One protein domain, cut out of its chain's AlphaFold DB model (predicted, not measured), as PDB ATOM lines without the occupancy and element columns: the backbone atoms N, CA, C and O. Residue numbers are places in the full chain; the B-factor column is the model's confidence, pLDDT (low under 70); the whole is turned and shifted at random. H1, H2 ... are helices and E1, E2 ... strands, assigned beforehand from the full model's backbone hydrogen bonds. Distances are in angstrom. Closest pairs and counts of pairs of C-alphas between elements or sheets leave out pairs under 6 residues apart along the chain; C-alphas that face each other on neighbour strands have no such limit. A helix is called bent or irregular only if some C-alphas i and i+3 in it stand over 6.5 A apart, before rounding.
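AT A GLANCE: This is residues 2 to 121 of the 134 residues of an uncharacterized protein of Pseudothermotoga hypogea DSM 11164 = NBRC 106472 (UniProt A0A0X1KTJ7). A long bent helix, H1, sticks out with residues 2 to 26 as a free arm, while its later part packs along one face of a strongly twisted five-stranded sheet. A two-stranded sheet, E4 and E7, is partly face to face with that sheet in a small sandwich. The printed part has 120 residues, H1 followed by E1 to E7, class mixed; the antiparallel sheets run E3-E2-E1-E5-E6 and E4-E7. It is extended, with a radius of gyration of the C-alphas of 21.5 A and spans of 76 by 30 by 23 A, the arm making the length.

IN THESE COORDINATES: H1, residues 2 to 50, begins at C-alpha 2 (226.485, 248.419, 239.480). Assigned as one helix by its hydrogen bonds, it is bent, C-alphas 21 and 24 being 6.6 A apart: H1a is residues 2 to 21, 28.5 A, and H1b 24 to 50, 39.5 A. H1b is irregular, C-alphas 32 and 35 being 6.52 A apart. E1 is 57 to 63, 18.5 A; E2 66 to 72, 18.7 A; E3 80 to 85, 16.7 A; E4 92 to 95; E5 101 to 103; E6 108 to 110; E7 112 to 115, ending at C-alpha 115 (240.381, 247.103, 187.132).

HOW THE PARTS SIT: H1b is on the larger sheet, height 9.7 A, over E2 and E1; its closest C-alphas to E2 are Val 49 and Ile 72, 6.3 A. E1, E2 and E3 form a meander, each strand the antiparallel neighbour of the one before; N 59 and O 70 are 2.9 A apart, N 69 and O 83 2.8 A. Also within hydrogen-bond range are N 60 and O 101 of the neighbours E1 and E5, 2.8 A, N 109 and O 102 of the neighbours E5 and E6, 2.9 A, and N 94 and O 113 of the neighbours E4 and E7, 2.8 A. Every O i to N i+4 pair is within hydrogen-bond range in H1a, 21 of 23 in H1b.

THE WHOLE: The C-alphas of Leu 2 and Gly 75 are farthest apart, 76.6 A. The printed part has no cut and no long link. Residues 51 to 53 and 77 to 78 have pLDDT under 70.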
ATOM      1  N   LEU A   2     227.273 248.569 240.719       85.62
ATOM      2  CA  LEU A   2     226.485 248.419 239.480       85.62
ATOM      3  C   LEU A   2     226.498 249.669 238.571       85.62
ATOM      4  O   LEU A   2     226.697 249.550 237.368       85.62
ATOM      5  N   ILE A   3     226.394 250.870 239.154       87.12
ATOM      6  CA  ILE A   3     226.473 252.156 238.427       87.12
ATOM      7  C   ILE A   3     227.855 252.366 237.788       87.12
ATOM      8  O   ILE A   3     227.964 252.845 236.665       87.12
ATOM      9  N   GLU A   4     228.918 251.977 238.489       88.06
ATOM     10  CA  GLU A   4     230.295 252.131 238.012       88.06
ATOM     11  C   GLU A   4     230.593 251.187 236.838       88.06
ATOM     12  O   GLU A   4     231.241 251.579 235.868       88.06
ATOM     13  N   VAL A   5     230.064 249.960 236.894       90.62
ATOM     14  CA  VAL A   5     230.111 249.005 235.778       90.62
ATOM     15  C   VAL A   5     229.325 249.542 234.581       90.62
ATOM     16  O   VAL A   5     229.829 249.493 233.462       90.62
ATOM     17  N   LEU A   6     228.138 250.117 234.812       90.62
ATOM     18  CA  LEU A   6     227.317 250.711 233.757       90.62
ATOM     19  C   LEU A   6     228.044 251.869 233.059       90.62
ATOM     20  O   LEU A   6     228.071 251.933 231.833       90.62
ATOM     21  N   PHE A   7     228.685 252.749 233.833       92.38
ATOM     22  CA  PHE A   7     229.443 253.880 233.299       92.38
ATOM     23  C   PHE A   7     230.647 253.418 232.469       92.38
ATOM     24  O   PHE A   7     230.852 253.903 231.358       92.38
ATOM     25  N   LYS A   8     231.407 252.425 232.954       92.12
ATOM     26  CA  LYS A   8     232.531 251.832 232.206       92.12
ATOM     27  C   LYS A   8     232.073 251.194 230.890       92.12
ATOM     28  O   LYS A   8     232.728 251.383 229.870       92.12
ATOM     29  N   LEU A   9     230.933 250.498 230.890       91.62
ATOM     30  CA  LEU A   9     230.324 249.935 229.678       91.62
ATOM     31  C   LEU A   9     229.921 251.019 228.674       91.62
ATOM     32  O   LEU A   9     230.139 250.854 227.478       91.62
ATOM     33  N   LEU A  10     229.378 252.137 229.155       92.19
ATOM     34  CA  LEU A  10     228.932 253.244 228.309       92.19
ATOM     35  C   LEU A  10     230.117 253.970 227.653       92.19
ATOM     36  O   LEU A  10     230.060 254.291 226.468       92.19
ATOM     37  N   VAL A  11     231.219 254.148 228.390       91.38
ATOM     38  CA  VAL A  11     232.484 254.682 227.855       91.38
ATOM     39  C   VAL A  11     233.112 253.721 226.839       91.38
ATOM     40  O   VAL A  11     233.596 254.153 225.796       91.38
ATOM     41  N   LEU A  12     233.082 252.412 227.101       92.19
ATOM     42  CA  LEU A  12     233.584 251.419 226.150       92.19
ATOM     43  C   LEU A  12     232.745 251.405 224.863       92.19
ATOM     44  O   LEU A  12     233.295 251.352 223.764       92.19
ATOM     45  N   ALA A  13     231.420 251.493 224.992       89.62
ATOM     46  CA  ALA A  13     230.503 251.538 223.861       89.62
ATOM     47  C   ALA A  13     230.692 252.811 223.026       89.62
ATOM     48  O   ALA A  13     230.745 252.724 221.801       89.62
ATOM     49  N   SER A  14     230.854 253.980 223.654       88.44
ATOM     50  CA  SER A  14     231.103 255.229 222.923       88.44
ATOM     51  C   SER A  14     232.447 255.205 222.194       88.44
ATOM     52  O   SER A  14     232.521 255.612 221.034       88.44
ATOM     53  N   PHE A  15     233.487 254.650 222.822       88.75
ATOM     54  CA  PHE A  15     234.783 254.443 222.182       88.75
ATOM     55  C   PHE A  15     234.683 253.488 220.985       88.75
ATOM     56  O   PHE A  15     235.191 253.792 219.905       88.75
ATOM     57  N   ALA A  16     233.977 252.366 221.144       86.88
ATOM     58  CA  ALA A  16     233.755 251.409 220.068       86.88
ATOM     59  C   ALA A  16     233.008 252.051 218.891       86.88
ATOM     60  O   ALA A  16     233.456 251.936 217.754       86.88
ATOM     61  N   VAL A  17     231.922 252.786 219.147       88.25
ATOM     62  CA  VAL A  17     231.157 253.496 218.106       88.25
ATOM     63  C   VAL A  17     232.032 254.513 217.371       88.25
ATOM     64  O   VAL A  17     231.988 254.576 216.141       88.25
ATOM     65  N   GLY A  18     232.867 255.265 218.095       85.00
ATOM     66  CA  GLY A  18     233.829 256.188 217.491       85.00
ATOM     67  C   GLY A  18     234.804 255.475 216.551       85.00
ATOM     68  O   GLY A  18     234.950 255.870 215.396       85.00
ATOM     69  N   MET A  19     235.404 254.372 217.003       83.06
ATOM     70  CA  MET A  19     236.326 253.575 216.190       83.06
ATOM     71  C   MET A  19     235.646 252.965 214.958       83.06
ATOM     72  O   MET A  19     236.160 253.103 213.848       83.06
ATOM     73  N   PHE A  20     234.473 252.346 215.120       84.69
ATOM     74  CA  PHE A  20     233.725 251.745 214.012       84.69
ATOM     75  C   PHE A  20     233.282 252.775 212.969       84.69
ATOM     76  O   PHE A  20     233.204 252.446 211.788       84.69
ATOM     77  N   SER A  21     233.057 254.025 213.374       84.44
ATOM     78  CA  SER A  21     232.720 255.115 212.451       84.44
ATOM     79  C   SER A  21     233.906 255.536 211.575       84.44
ATOM     80  O   SER A  21     233.711 255.977 210.443       84.44
ATOM     81  N   CYS A  22     235.140 255.370 212.061       83.69
ATOM     82  CA  CYS A  22     236.353 255.723 211.323       83.69
ATOM     83  C   CYS A  22     236.752 254.671 210.282       83.69
ATOM     84  O   CYS A  22     237.282 255.031 209.232       83.69
ATOM     85  N   VAL A  23     236.475 253.387 210.534       85.12
ATOM     86  CA  VAL A  23     236.809 252.277 209.620       85.12
ATOM     87  C   VAL A  23     236.344 252.526 208.176       85.12
ATOM     88  O   VAL A  23     237.196 252.499 207.292       85.12
ATOM     89  N   PRO A  24     235.065 252.840 207.885       85.88
ATOM     90  CA  PRO A  24     234.617 253.058 206.507       85.88
ATOM     91  C   PRO A  24     235.234 254.303 205.859       85.88
ATOM     92  O   PRO A  24     235.340 254.373 204.637       85.88
ATOM     93  N   VAL A  25     235.641 255.301 206.650       85.44
ATOM     94  CA  VAL A  25     236.321 256.497 206.130       85.44
ATOM     95  C   VAL A  25     237.732 256.140 205.680       85.44
ATOM     96  O   VAL A  25     238.124 256.497 204.571       85.44
ATOM     97  N   VAL A  26     238.472 255.401 206.509       85.31
ATOM     98  CA  VAL A  26     239.802 254.885 206.155       85.31
ATOM     99  C   VAL A  26     239.707 253.977 204.934       85.31
ATOM    100  O   VAL A  26     240.509 254.103 204.013       85.31
ATOM    101  N   ASP A  27     238.687 253.122 204.890       85.94
ATOM    102  CA  ASP A  27     238.468 252.184 203.796       85.94
ATOM    103  C   ASP A  27     238.308 252.891 202.439       85.94
ATOM    104  O   ASP A  27     239.001 252.549 201.479       85.94
ATOM    105  N   ARG A  28     237.490 253.954 202.394       85.62
ATOM    106  CA  ARG A  28     237.323 254.809 201.204       85.62
ATOM    107  C   ARG A  28     238.577 255.602 200.850       85.62
ATOM    108  O   ARG A  28     238.844 255.831 199.675       85.62
ATOM    109  N   MET A  29     239.323 256.070 201.852       85.81
ATOM    110  CA  MET A  29     240.579 256.787 201.610       85.81
ATOM    111  C   MET A  29     241.597 255.872 200.929       85.81
ATOM    112  O   MET A  29     242.249 256.294 199.979       85.81
ATOM    113  N   LEU A  30     241.693 254.613 201.361       84.62
ATOM    114  CA  LEU A  30     242.566 253.627 200.727       84.62
ATOM    115  C   LEU A  30     242.158 253.353 199.275       84.62
ATOM    116  O   LEU A  30     243.029 253.365 198.408       84.62
ATOM    117  N   ASP A  31     240.858 253.227 198.990       86.69
ATOM    118  CA  ASP A  31     240.358 253.038 197.617       86.69
ATOM    119  C   ASP A  31     240.743 254.192 196.678       86.69
ATOM    120  O   ASP A  31     240.935 253.989 195.479       86.69
ATOM    121  N   TYR A  32     240.882 255.407 197.215       86.62
ATOM    122  CA  TYR A  32     241.338 256.571 196.456       86.62
ATOM    123  C   TYR A  32     242.867 256.621 196.304       86.62
ATOM    124  O   TYR A  32     243.388 257.017 195.259       86.62
ATOM    125  N   VAL A  33     243.605 256.227 197.345       89.00
ATOM    126  CA  VAL A  33     245.073 256.306 197.388       89.00
ATOM    127  C   VAL A  33     245.735 255.190 196.581       89.00
ATOM    128  O   VAL A  33     246.743 255.442 195.925       89.00
ATOM    129  N   GLU A  34     245.180 253.980 196.582       89.75
ATOM    130  CA  GLU A  34     245.750 252.812 195.902       89.75
ATOM    131  C   GLU A  34     246.024 253.031 194.396       89.75
ATOM    132  O   GLU A  34     247.178 252.864 193.980       89.75
ATOM    133  N   PRO A  35     245.062 253.489 193.563       91.94
ATOM    134  CA  PRO A  35     245.331 253.746 192.145       91.94
ATOM    135  C   PRO A  35     246.349 254.875 191.925       91.94
ATOM    136  O   PRO A  35     247.119 254.838 190.961       91.94
ATOM    137  N   LEU A  36     246.392 255.875 192.814       91.38
ATOM    138  CA  LEU A  36     247.376 256.960 192.754       91.38
ATOM    139  C   LEU A  36     248.783 256.456 193.080       91.38
ATOM    140  O   LEU A  36     249.739 256.808 192.388       91.38
ATOM    141  N   TYR A  37     248.904 255.600 194.092       91.44
ATOM    142  CA  TYR A  37     250.161 254.963 194.456       91.44
ATOM    143  C   TYR A  37     250.695 254.101 193.307       91.44
ATOM    144  O   TYR A  37     251.844 254.270 192.900       91.44
ATOM    145  N   LEU A  38     249.847 253.258 192.709       92.94
ATOM    146  CA  LEU A  38     250.184 252.447 191.533       92.94
ATOM    147  C   LEU A  38     250.629 253.293 190.339       92.94
ATOM    148  O   LEU A  38     251.609 252.962 189.665       92.94
ATOM    149  N   LYS A  39     249.947 254.416 190.094       91.19
ATOM    150  CA  LYS A  39     250.336 255.374 189.058       91.19
ATOM    151  C   LYS A  39     251.739 255.925 189.325       91.19
ATOM    152  O   LYS A  39     252.596 255.835 188.448       91.19
ATOM    153  N   CYS A  40     251.999 256.443 190.524       92.44
ATOM    154  CA  CYS A  40     253.314 256.968 190.909       92.44
ATOM    155  C   CYS A  40     254.415 255.903 190.833       92.44
ATOM    156  O   CYS A  40     255.501 256.176 190.322       92.44
ATOM    157  N   LEU A  41     254.125 254.680 191.278       93.50
ATOM    158  CA  LEU A  41     255.045 253.552 191.198       93.50
ATOM    159  C   LEU A  41     255.399 253.225 189.744       93.50
ATOM    160  O   LEU A  41     256.569 253.036 189.423       93.50
ATOM    161  N   THR A  42     254.405 253.230 188.856       93.19
ATOM    162  CA  THR A  42     254.613 253.004 187.421       93.19
ATOM    163  C   THR A  42     255.480 254.101 186.800       93.19
ATOM    164  O   THR A  42     256.400 253.797 186.048       93.19
ATOM    165  N   TYR A  43     255.254 255.372 187.150       90.88
ATOM    166  CA  TYR A  43     256.115 256.475 186.701       90.88
ATOM    167  C   TYR A  43     257.552 256.339 187.212       90.88
ATOM    168  O   TYR A  43     258.494 256.530 186.447       90.88
ATOM    169  N   SER A  44     257.728 255.965 188.480       91.25
ATOM    170  CA  SER A  44     259.052 255.715 189.058       91.25
ATOM    171  C   SER A  44     259.765 254.555 188.354       91.25
ATOM    172  O   SER A  44     260.934 254.671 187.997       91.25
ATOM    173  N   ALA A  45     259.044 253.471 188.052       90.88
ATOM    174  CA  ALA A  45     259.549 252.340 187.277       90.88
ATOM    175  C   ALA A  45     259.962 252.747 185.851       90.88
ATOM    176  O   ALA A  45     261.012 252.326 185.367       90.88
ATOM    177  N   LEU A  46     259.175 253.601 185.191       90.50
ATOM    178  CA  LEU A  46     259.505 254.139 183.869       90.50
ATOM    179  C   LEU A  46     260.761 255.013 183.905       90.50
ATOM    180  O   LEU A  46     261.642 254.849 183.067       90.50
ATOM    181  N   HIS A  47     260.883 255.889 184.904       88.25
ATOM    182  CA  HIS A  47     262.088 256.691 185.109       88.25
ATOM    183  C   HIS A  47     263.306 255.814 185.426       88.25
ATOM    184  O   HIS A  47     264.406 256.062 184.941       88.25
ATOM    185  N   TYR A  48     263.110 254.749 186.205       87.38
ATOM    186  CA  TYR A  48     264.145 253.761 186.472       87.38
ATOM    187  C   TYR A  48     264.625 253.117 185.166       87.38
ATOM    188  O   TYR A  48     265.831 253.071 184.944       87.38
ATOM    189  N   VAL A  49     263.745 252.642 184.281       87.38
ATOM    190  CA  VAL A  49     264.190 251.983 183.038       87.38
ATOM    191  C   VAL A  49     264.682 252.945 181.954       87.38
ATOM    192  O   VAL A  49     265.314 252.468 181.016       87.38
ATOM    193  N   LEU A  50     264.408 254.251 182.076       83.94
ATOM    194  CA  LEU A  50     264.784 255.258 181.083       83.94
ATOM    195  C   LEU A  50     266.303 255.352 180.890       83.94
ATOM    196  O   LEU A  50     266.718 255.174 179.757       83.94
ATOM    197  N   ASP A  51     267.084 255.559 181.961       69.25
ATOM    198  CA  ASP A  51     268.570 255.607 182.011       69.25
ATOM    199  C   ASP A  51     269.279 256.088 180.705       69.25
ATOM    200  O   ASP A  51     268.712 256.828 179.906       69.25
ATOM    201  N   ASP A  52     270.531 255.698 180.446       63.88
ATOM    202  CA  ASP A  52     271.230 255.998 179.177       63.88
ATOM    203  C   ASP A  52     270.643 255.268 177.938       63.88
ATOM    204  O   ASP A  52     271.204 255.345 176.841       63.88
ATOM    205  N   ASN A  53     269.537 254.518 178.073       65.75
ATOM    206  CA  ASN A  53     268.950 253.737 176.981       65.75
ATOM    207  C   ASN A  53     267.407 253.782 176.985       65.75
ATOM    208  O   ASN A  53     266.771 253.061 177.757       65.75
ATOM    209  N   PRO A  54     266.775 254.493 176.030       70.25
ATOM    210  CA  PRO A  54     265.321 254.667 175.977       70.25
ATOM    211  C   PRO A  54     264.541 253.388 175.630       70.25
ATOM    212  O   PRO A  54     263.312 253.412 175.587       70.25
ATOM    213  N   SER A  55     265.232 252.272 175.378       81.06
ATOM    214  CA  SER A  55     264.630 250.973 175.048       81.06
ATOM    215  C   SER A  55     264.163 250.185 176.281       81.06
ATOM    216  O   SER A  55     263.732 249.041 176.149       81.06
ATOM    217  N   GLY A  56     264.287 250.754 177.484       86.69
ATOM    218  CA  GLY A  56     263.787 250.154 178.716       86.69
ATOM    219  C   GLY A  56     262.280 249.892 178.691       86.69
ATOM    220  O   GLY A  56     261.510 250.652 178.103       86.69
ATOM    221  N   THR A  57     261.840 248.821 179.352       91.81
ATOM    222  CA  THR A  57     260.419 248.439 179.389       91.81
ATOM    223  C   THR A  57     259.951 248.117 180.798       91.81
ATOM    224  O   THR A  57     260.662 247.467 181.565       91.81
ATOM    225  N   VAL A  58     258.720 248.502 181.112       93.62
ATOM    226  CA  VAL A  58     257.992 248.106 182.318       93.62
ATOM    227  C   VAL A  58     256.799 247.259 181.896       93.62
ATOM    228  O   VAL A  58     255.920 247.730 181.176       93.62
ATOM    229  N   THR A  59     256.759 246.010 182.348       95.00
ATOM    230  CA  THR A  59     255.630 245.101 182.135       95.00
ATOM    231  C   THR A  59     254.848 244.965 183.431       95.00
ATOM    232  O   THR A  59     255.419 244.601 184.457       95.00
ATOM    233  N   ILE A  60     253.549 245.238 183.381       95.62
ATOM    234  CA  ILE A  60     252.627 245.117 184.504       95.62
ATOM    235  C   ILE A  60     251.767 243.875 184.285       95.62
ATOM    236  O   ILE A  60     251.044 243.783 183.290       95.62
ATOM    237  N   SER A  61     251.841 242.924 185.210       94.69
ATOM    238  CA  SER A  61     251.020 241.714 185.230       94.69
ATOM    239  C   SER A  61     250.349 241.528 186.592       94.69
ATOM    240  O   SER A  61     250.783 242.117 187.578       94.69
ATOM    241  N   VAL A  62     249.295 240.713 186.654       93.50
ATOM    242  CA  VAL A  62     248.696 240.264 187.919       93.50
ATOM    243  C   VAL A  62     248.932 238.766 188.038       93.50
ATOM    244  O   VAL A  62     248.571 238.013 187.135       93.50
ATOM    245  N   ILE A  63     249.606 238.340 189.105       90.38
ATOM    246  CA  ILE A  63     249.952 236.937 189.364       90.38
ATOM    247  C   ILE A  63     249.700 236.662 190.844       90.38
ATOM    248  O   ILE A  63     250.280 237.342 191.682       90.38
ATOM    249  N   ASN A  64     248.897 235.641 191.159       89.12
ATOM    250  CA  ASN A  64     248.515 235.290 192.536       89.12
ATOM    251  C   ASN A  64     247.939 236.488 193.313       89.12
ATOM    252  O   ASN A  64     248.370 236.759 194.428       89.12
ATOM    253  N   ASP A  65     247.030 237.236 192.684       88.00
ATOM    254  CA  ASP A  65     246.436 238.469 193.218       88.00
ATOM    255  C   ASP A  65     247.433 239.610 193.518       88.00
ATOM    256  O   ASP A  65     247.034 240.660 194.008       88.00
ATOM    257  N   GLU A  66     248.713 239.475 193.158       92.81
ATOM    258  CA  GLU A  66     249.708 240.547 193.256       92.81
ATOM    259  C   GLU A  66     249.885 241.259 191.918       92.81
ATOM    260  O   GLU A  66     250.079 240.624 190.877       92.81
ATOM    261  N   ILE A  67     249.937 242.589 191.949       93.81
ATOM    262  CA  ILE A  67     250.373 243.384 190.803       93.81
ATOM    263  C   ILE A  67     251.899 243.350 190.761       93.81
ATOM    264  O   ILE A  67     252.573 243.788 191.693       93.81
ATOM    265  N   ARG A  68     252.461 242.859 189.659       95.19
ATOM    266  CA  ARG A  68     253.904 242.784 189.430       95.19
ATOM    267  C   ARG A  68     254.323 243.756 188.349       95.19
ATOM    268  O   ARG A  68     253.861 243.669 187.216       95.19
ATOM    269  N   LEU A  69     255.250 244.640 188.693       95.19
ATOM    270  CA  LEU A  69     255.918 245.544 187.768       95.19
ATOM    271  C   LEU A  69     257.316 245.000 187.497       95.19
ATOM    272  O   LEU A  69     258.220 245.112 188.325       95.19
ATOM    273  N   ARG A  70     257.500 244.399 186.324       94.62
ATOM    274  CA  ARG A  70     258.795 243.924 185.843       94.62
ATOM    275  C   ARG A  70     259.464 245.024 185.027       94.62
ATOM    276  O   ARG A  70     259.039 245.327 183.918       94.62
ATOM    277  N   CYS A  71     260.527 245.587 185.573       92.62
ATOM    278  CA  CYS A  71     261.343 246.630 184.970       92.62
ATOM    279  C   CYS A  71     262.548 245.987 184.283       92.62
ATOM    280  O   CYS A  71     263.290 245.246 184.926       92.62
ATOM    281  N   ILE A  72     262.751 246.263 182.997       91.00
ATOM    282  CA  ILE A  72     263.864 245.738 182.204       91.00
ATOM    283  C   ILE A  72     264.673 246.912 181.654       91.00
ATOM    284  O   ILE A  72     264.164 247.738 180.901       91.00
ATOM    285  N   ARG A  73     265.953 246.944 182.020       87.75
ATOM    286  CA  ARG A  73     266.996 247.839 181.524       87.75
ATOM    287  C   ARG A  73     267.889 247.071 180.543       87.75
ATOM    288  O   ARG A  73     268.712 246.262 180.984       87.75
ATOM    289  N   PRO A  74     267.740 247.281 179.229       79.12
ATOM    290  CA  PRO A  74     268.588 246.627 178.243       79.12
ATOM    291  C   PRO A  74     270.052 247.066 178.402       79.12
ATOM    292  O   PRO A  74     270.338 248.230 178.661       79.12
ATOM    293  N   GLY A  75     270.987 246.125 178.243       74.25
ATOM    294  CA  GLY A  75     272.430 246.401 178.278       74.25
ATOM    295  C   GLY A  75     273.107 246.307 179.652       74.25
ATOM    296  O   GLY A  75     274.320 246.477 179.727       74.25
ATOM    297  N   LYS A  76     272.379 245.990 180.733       71.25
ATOM    298  CA  LYS A  76     272.959 245.721 182.064       71.25
ATOM    299  C   LYS A  76     272.761 244.253 182.465       71.25
ATOM    300  O   LYS A  76     271.661 243.720 182.351       71.25
ATOM    301  N   THR A  77     273.807 243.610 182.987       62.75
ATOM    302  CA  THR A  77     273.835 242.182 183.379       62.75
ATOM    303  C   THR A  77     272.854 241.834 184.510       62.75
ATOM    304  O   THR A  77     272.413 240.697 184.608       62.75
ATOM    305  N   SER A  78     272.463 242.827 185.320       68.19
ATOM    306  CA  SER A  78     271.380 242.757 186.319       68.19
ATOM    307  C   SER A  78     270.268 243.764 185.986       68.19
ATOM    308  O   SER A  78     269.791 244.526 186.822       68.19
ATOM    309  N   GLY A  79     269.909 243.856 184.704       75.31
ATOM    310  CA  GLY A  79     268.970 244.854 184.197       75.31
ATOM    311  C   GLY A  79     267.505 244.595 184.548       75.31
ATOM    312  O   GLY A  79     266.655 245.370 184.131       75.31
ATOM    313  N   VAL A  80     267.175 243.523 185.273       88.06
ATOM    314  CA  VAL A  80     265.785 243.176 185.596       88.06
ATOM    315  C   VAL A  80     265.515 243.415 187.073       88.06
ATOM    316  O   VAL A  80     266.206 242.882 187.934       88.06
ATOM    317  N   THR A  81     264.485 244.196 187.374       90.62
ATOM    318  CA  THR A  81     263.976 244.403 188.734       90.62
ATOM    319  C   THR A  81     262.474 244.177 188.733       90.62
ATOM    320  O   THR A  81     261.779 244.684 187.858       90.62
ATOM    321  N   THR A  82     261.967 243.424 189.704       93.38
ATOM    322  CA  THR A  82     260.531 243.168 189.845       93.38
ATOM    323  C   THR A  82     260.043 243.766 191.150       93.38
ATOM    324  O   THR A  82     260.633 243.521 192.199       93.38
ATOM    325  N   ILE A  83     258.963 244.534 191.076       93.62
ATOM    326  CA  ILE A  83     258.272 245.098 192.232       93.62
ATOM    327  C   ILE A  83     256.911 244.413 192.323       93.62
ATOM    328  O   ILE A  83     256.181 244.391 191.333       93.62
ATOM    329  N   SER A  84     256.578 243.867 193.489       93.94
ATOM    330  CA  SER A  84     255.257 243.301 193.772       93.94
ATOM    331  C   SER A  84     254.472 244.240 194.679       93.94
ATOM    332  O   SER A  84     255.014 244.765 195.650       93.94
ATOM    333  N   VAL A  85     253.193 244.426 194.372       92.31
ATOM    334  CA  VAL A  85     252.235 245.180 195.182       92.31
ATOM    335  C   VAL A  85     251.032 244.287 195.438       92.31
ATOM    336  O   VAL A  85     250.457 243.743 194.496       92.31
ATOM    337  N   VAL A  86     250.655 244.151 196.707       92.88
ATOM    338  CA  VAL A  86     249.425 243.464 197.106       92.88
ATOM    339  C   VAL A  86     248.308 244.512 197.147       92.88
ATOM    340  O   VAL A  86     248.382 245.418 197.982       92.88
ATOM    341  N   PRO A  87     247.326 244.455 196.236       89.88
ATOM    342  CA  PRO A  87     246.178 245.349 196.262       89.88
ATOM    343  C   PRO A  87     245.253 245.001 197.436       89.88
ATOM    344  O   PRO A  87     245.225 243.859 197.903       89.88
ATOM    345  N   LYS A  88     244.482 245.979 197.923       87.81
ATOM    346  CA  LYS A  88     243.505 245.760 199.006       87.81
ATOM    347  C   LYS A  88     242.396 244.793 198.582       87.81
ATOM    348  O   LYS A  88     241.925 243.991 199.387       87.81
ATOM    349  N   GLU A  89     241.969 244.894 197.328       87.69
ATOM    350  CA  GLU A  89     240.930 244.061 196.725       87.69
ATOM    351  C   GLU A  89     241.467 243.339 195.486       87.69
ATOM    352  O   GLU A  89     242.498 243.713 194.930       87.69
ATOM    353  N   GLN A  90     240.756 242.307 195.025       90.31
ATOM    354  CA  GLN A  90     241.127 241.612 193.794       90.31
ATOM    355  C   GLN A  90     241.106 242.566 192.599       90.31
ATOM    356  O   GLN A  90     240.126 243.273 192.353       90.31
ATOM    357  N   VAL A  91     242.188 242.530 191.827       91.69
ATOM    358  CA  VAL A  91     242.359 243.328 190.615       91.69
ATOM    359  C   VAL A  91     242.553 242.428 189.411       91.69
ATOM    360  O   VAL A  91     243.098 241.329 189.505       91.69
ATOM    361  N   GLN A  92     242.141 242.913 188.249       92.69
ATOM    362  CA  GLN A  92     242.306 242.211 186.984       92.69
ATOM    363  C   GLN A  92     242.912 243.137 185.941       92.69
ATOM    364  O   GLN A  92     242.648 244.341 185.922       92.69
ATOM    365  N   ILE A  93     243.718 242.568 185.049       92.69
ATOM    366  CA  ILE A  93     244.218 243.292 183.882       92.69
ATOM    367  C   ILE A  93     243.270 243.054 182.717       92.69
ATOM    368  O   ILE A  93     243.029 241.921 182.311       92.69
ATOM    369  N   VAL A  94     242.788 244.152 182.147       91.38
ATOM    370  CA  VAL A  94     241.982 244.167 180.932       91.38
ATOM    371  C   VAL A  94     242.825 244.772 179.814       91.38
ATOM    372  O   VAL A  94     243.070 245.979 179.772       91.38
ATOM    373  N   THR A  95     243.282 243.922 178.900       89.44
ATOM    374  CA  THR A  95     243.957 244.307 177.654       89.44
ATOM    375  C   THR A  95     243.194 243.721 176.470       89.44
ATOM    376  O   THR A  95     242.418 242.778 176.626       89.44
ATOM    377  N   LYS A  96     243.412 244.264 175.269       82.12
ATOM    378  CA  LYS A  96     242.747 243.779 174.049       82.12
ATOM    379  C   LYS A  96     243.032 242.296 173.767       82.12
ATOM    380  O   LYS A  96     242.148 241.590 173.295       82.12
ATOM    381  N   ASP A  97     244.242 241.849 174.099       80.94
ATOM    382  CA  ASP A  97     244.754 240.518 173.758       80.94
ATOM    383  C   ASP A  97     244.865 239.584 174.984       80.94
ATOM    384  O   ASP A  97     245.468 238.518 174.896       80.94
ATOM    385  N   GLY A  98     244.324 239.980 176.146       77.81
ATOM    386  CA  GLY A  98     244.360 239.175 177.380       77.81
ATOM    387  C   GLY A  98     245.748 239.023 178.024       77.81
ATOM    388  O   GLY A  98     245.952 238.139 178.851       77.81
ATOM    389  N   GLY A  99     246.710 239.865 177.638       85.81
ATOM    390  CA  GLY A  99     248.086 239.869 178.140       85.81
ATOM    391  C   GLY A  99     248.385 240.959 179.175       85.81
ATOM    392  O   GLY A  99     247.497 241.663 179.658       85.81
ATOM    393  N   ALA A 100     249.673 241.101 179.492       92.44
ATOM    394  CA  ALA A 100     250.201 242.126 180.390       92.44
ATOM    395  C   ALA A 100     250.175 243.528 179.756       92.44
ATOM    396  O   ALA A 100     250.216 243.681 178.537       92.44
ATOM    397  N   ILE A 101     250.160 244.570 180.584       93.75
ATOM    398  CA  ILE A 101     250.343 245.949 180.113       93.75
ATOM    399  C   ILE A 101     251.845 246.170 179.947       93.75
ATOM    400  O   ILE A 101     252.610 245.862 180.856       93.75
ATOM    401  N   THR A 102     252.282 246.703 178.809       93.12
ATOM    402  CA  THR A 102     253.710 246.942 178.555       93.12
ATOM    403  C   THR A 102     253.939 248.392 178.178       93.12
ATOM    404  O   THR A 102     253.347 248.916 177.236       93.12
ATOM    405  N   LEU A 103     254.826 249.040 178.921       91.62
ATOM    406  CA  LEU A 103     255.136 250.453 178.814       91.62
ATOM    407  C   LEU A 103     256.630 250.622 178.539       91.62
ATOM    408  O   LEU A 103     257.452 249.856 179.032       91.62
ATOM    409  N   SER A 104     256.980 251.650 177.781       89.56
ATOM    410  CA  SER A 104     258.340 252.175 177.668       89.56
ATOM    411  C   SER A 104     258.325 253.647 178.088       89.56
ATOM    412  O   SER A 104     257.254 254.262 178.098       89.56
ATOM    413  N   PRO A 105     259.477 254.248 178.421       86.81
ATOM    414  CA  PRO A 105     259.543 255.656 178.807       86.81
ATOM    415  C   PRO A 105     258.945 256.624 177.781       86.81
ATOM    416  O   PRO A 105     258.489 257.704 178.144       86.81
ATOM    417  N   THR A 106     258.956 256.250 176.501       84.12
ATOM    418  CA  THR A 106     258.520 257.111 175.394       84.12
ATOM    419  C   THR A 106     257.157 256.722 174.831       84.12
ATOM    420  O   THR A 106     256.469 257.568 174.262       84.12
ATOM    421  N   THR A 107     256.749 255.457 174.964       84.56
ATOM    422  CA  THR A 107     255.537 254.934 174.321       84.56
ATOM    423  C   THR A 107     254.864 253.825 175.129       84.56
ATOM    424  O   THR A 107     255.510 253.033 175.816       84.56
ATOM    425  N   VAL A 108     253.543 253.720 174.995       87.31
ATOM    426  CA  VAL A 108     252.766 252.577 175.493       87.31
ATOM    427  C   VAL A 108     252.801 251.478 174.432       87.31
ATOM    428  O   VAL A 108     252.197 251.635 173.372       87.31
ATOM    429  N   LEU A 109     253.523 250.389 174.706       88.06
ATOM    430  CA  LEU A 109     253.717 249.277 173.767       88.06
ATOM    431  C   LEU A 109     252.489 248.363 173.715       88.06
ATOM    432  O   LEU A 109     252.053 247.961 172.640       88.06
ATOM    433  N   GLN A 110     251.909 248.071 174.879       90.62
ATOM    434  CA  GLN A 110     250.677 247.306 175.017       90.62
ATOM    435  C   GLN A 110     249.780 247.994 176.040       90.62
ATOM    436  O   GLN A 110     250.058 247.987 177.239       90.62
ATOM    437  N   ALA A 111     248.719 248.615 175.533       90.75
ATOM    438  CA  ALA A 111     247.748 249.344 176.332       90.75
ATOM    439  C   ALA A 111     246.804 248.401 177.085       90.75
ATOM    440  O   ALA A 111     246.489 247.301 176.623       90.75
ATOM    441  N   GLY A 112     246.292 248.877 178.213       92.75
ATOM    442  CA  GLY A 112     245.306 248.160 179.008       92.75
ATOM    443  C   GLY A 112     244.918 248.921 180.259       92.75
ATOM    444  O   GLY A 112     245.331 250.062 180.461       92.75
ATOM    445  N   SER A 113     244.108 248.283 181.092       92.88
ATOM    446  CA  SER A 113     243.669 248.840 182.367       92.88
ATOM    447  C   SER A 113     243.802 247.812 183.475       92.88
ATOM    448  O   SER A 113     243.602 246.623 183.249       92.88
ATOM    449  N   ILE A 114     244.116 248.288 184.673       92.81
ATOM    450  CA  ILE A 114     243.976 247.532 185.911       92.81
ATOM    451  C   ILE A 114     242.616 247.911 186.486       92.81
ATOM    452  O   ILE A 114     242.345 249.093 186.709       92.81
ATOM    453  N   VAL A 115     241.756 246.922 186.673       92.75
ATOM    454  CA  VAL A 115     240.381 247.103 187.132       92.75
ATOM    455  C   VAL A 115     240.244 246.459 188.502       92.75
ATOM    456  O   VAL A 115     240.525 245.272 188.660       92.75
ATOM    457  N   SER A 116     239.822 247.259 189.474       91.38
ATOM    458  CA  SER A 116     239.330 246.825 190.779       91.38
ATOM    459  C   SER A 116     237.810 247.020 190.825       91.38
ATOM    460  O   SER A 116     237.214 247.592 189.909       91.38
ATOM    461  N   LYS A 117     237.163 246.586 191.904       89.56
ATOM    462  CA  LYS A 117     235.739 246.840 192.136       89.56
ATOM    463  C   LYS A 117     235.435 248.337 192.282       89.56
ATOM    464  O   LYS A 117     234.405 248.792 191.788       89.56
ATOM    465  N   ASN A 118     236.325 249.091 192.936       87.69
ATOM    466  CA  ASN A 118     236.064 250.482 193.339       87.69
ATOM    467  C   ASN A 118     236.821 251.524 192.495       87.69
ATOM    468  O   ASN A 118     236.530 252.716 192.579       87.69
ATOM    469  N   TRP A 119     237.783 251.102 191.671       91.25
ATOM    470  CA  TRP A 119     238.586 252.004 190.846       91.25
ATOM    471  C   TRP A 119     239.092 251.323 189.572       91.25
ATOM    472  O   TRP A 119     239.132 250.101 189.447       91.25
ATOM    473  N   THR A 120     239.495 252.129 188.591       92.19
ATOM    474  CA  THR A 120     240.128 251.653 187.357       92.19
ATOM    475  C   THR A 120     241.299 252.558 187.001       92.19
ATOM    476  O   THR A 120     241.161 253.780 186.973       92.19
ATOM    477  N   LEU A 121     242.454 251.954 186.720       92.44
ATOM    478  CA  LEU A 121     243.658 252.644 186.272       92.44
ATOM    479  C   LEU A 121     243.986 252.224 184.841       92.44
ATOM    480  O   LEU A 121     244.389 251.089 184.596       92.44
TER     481      LEU A 121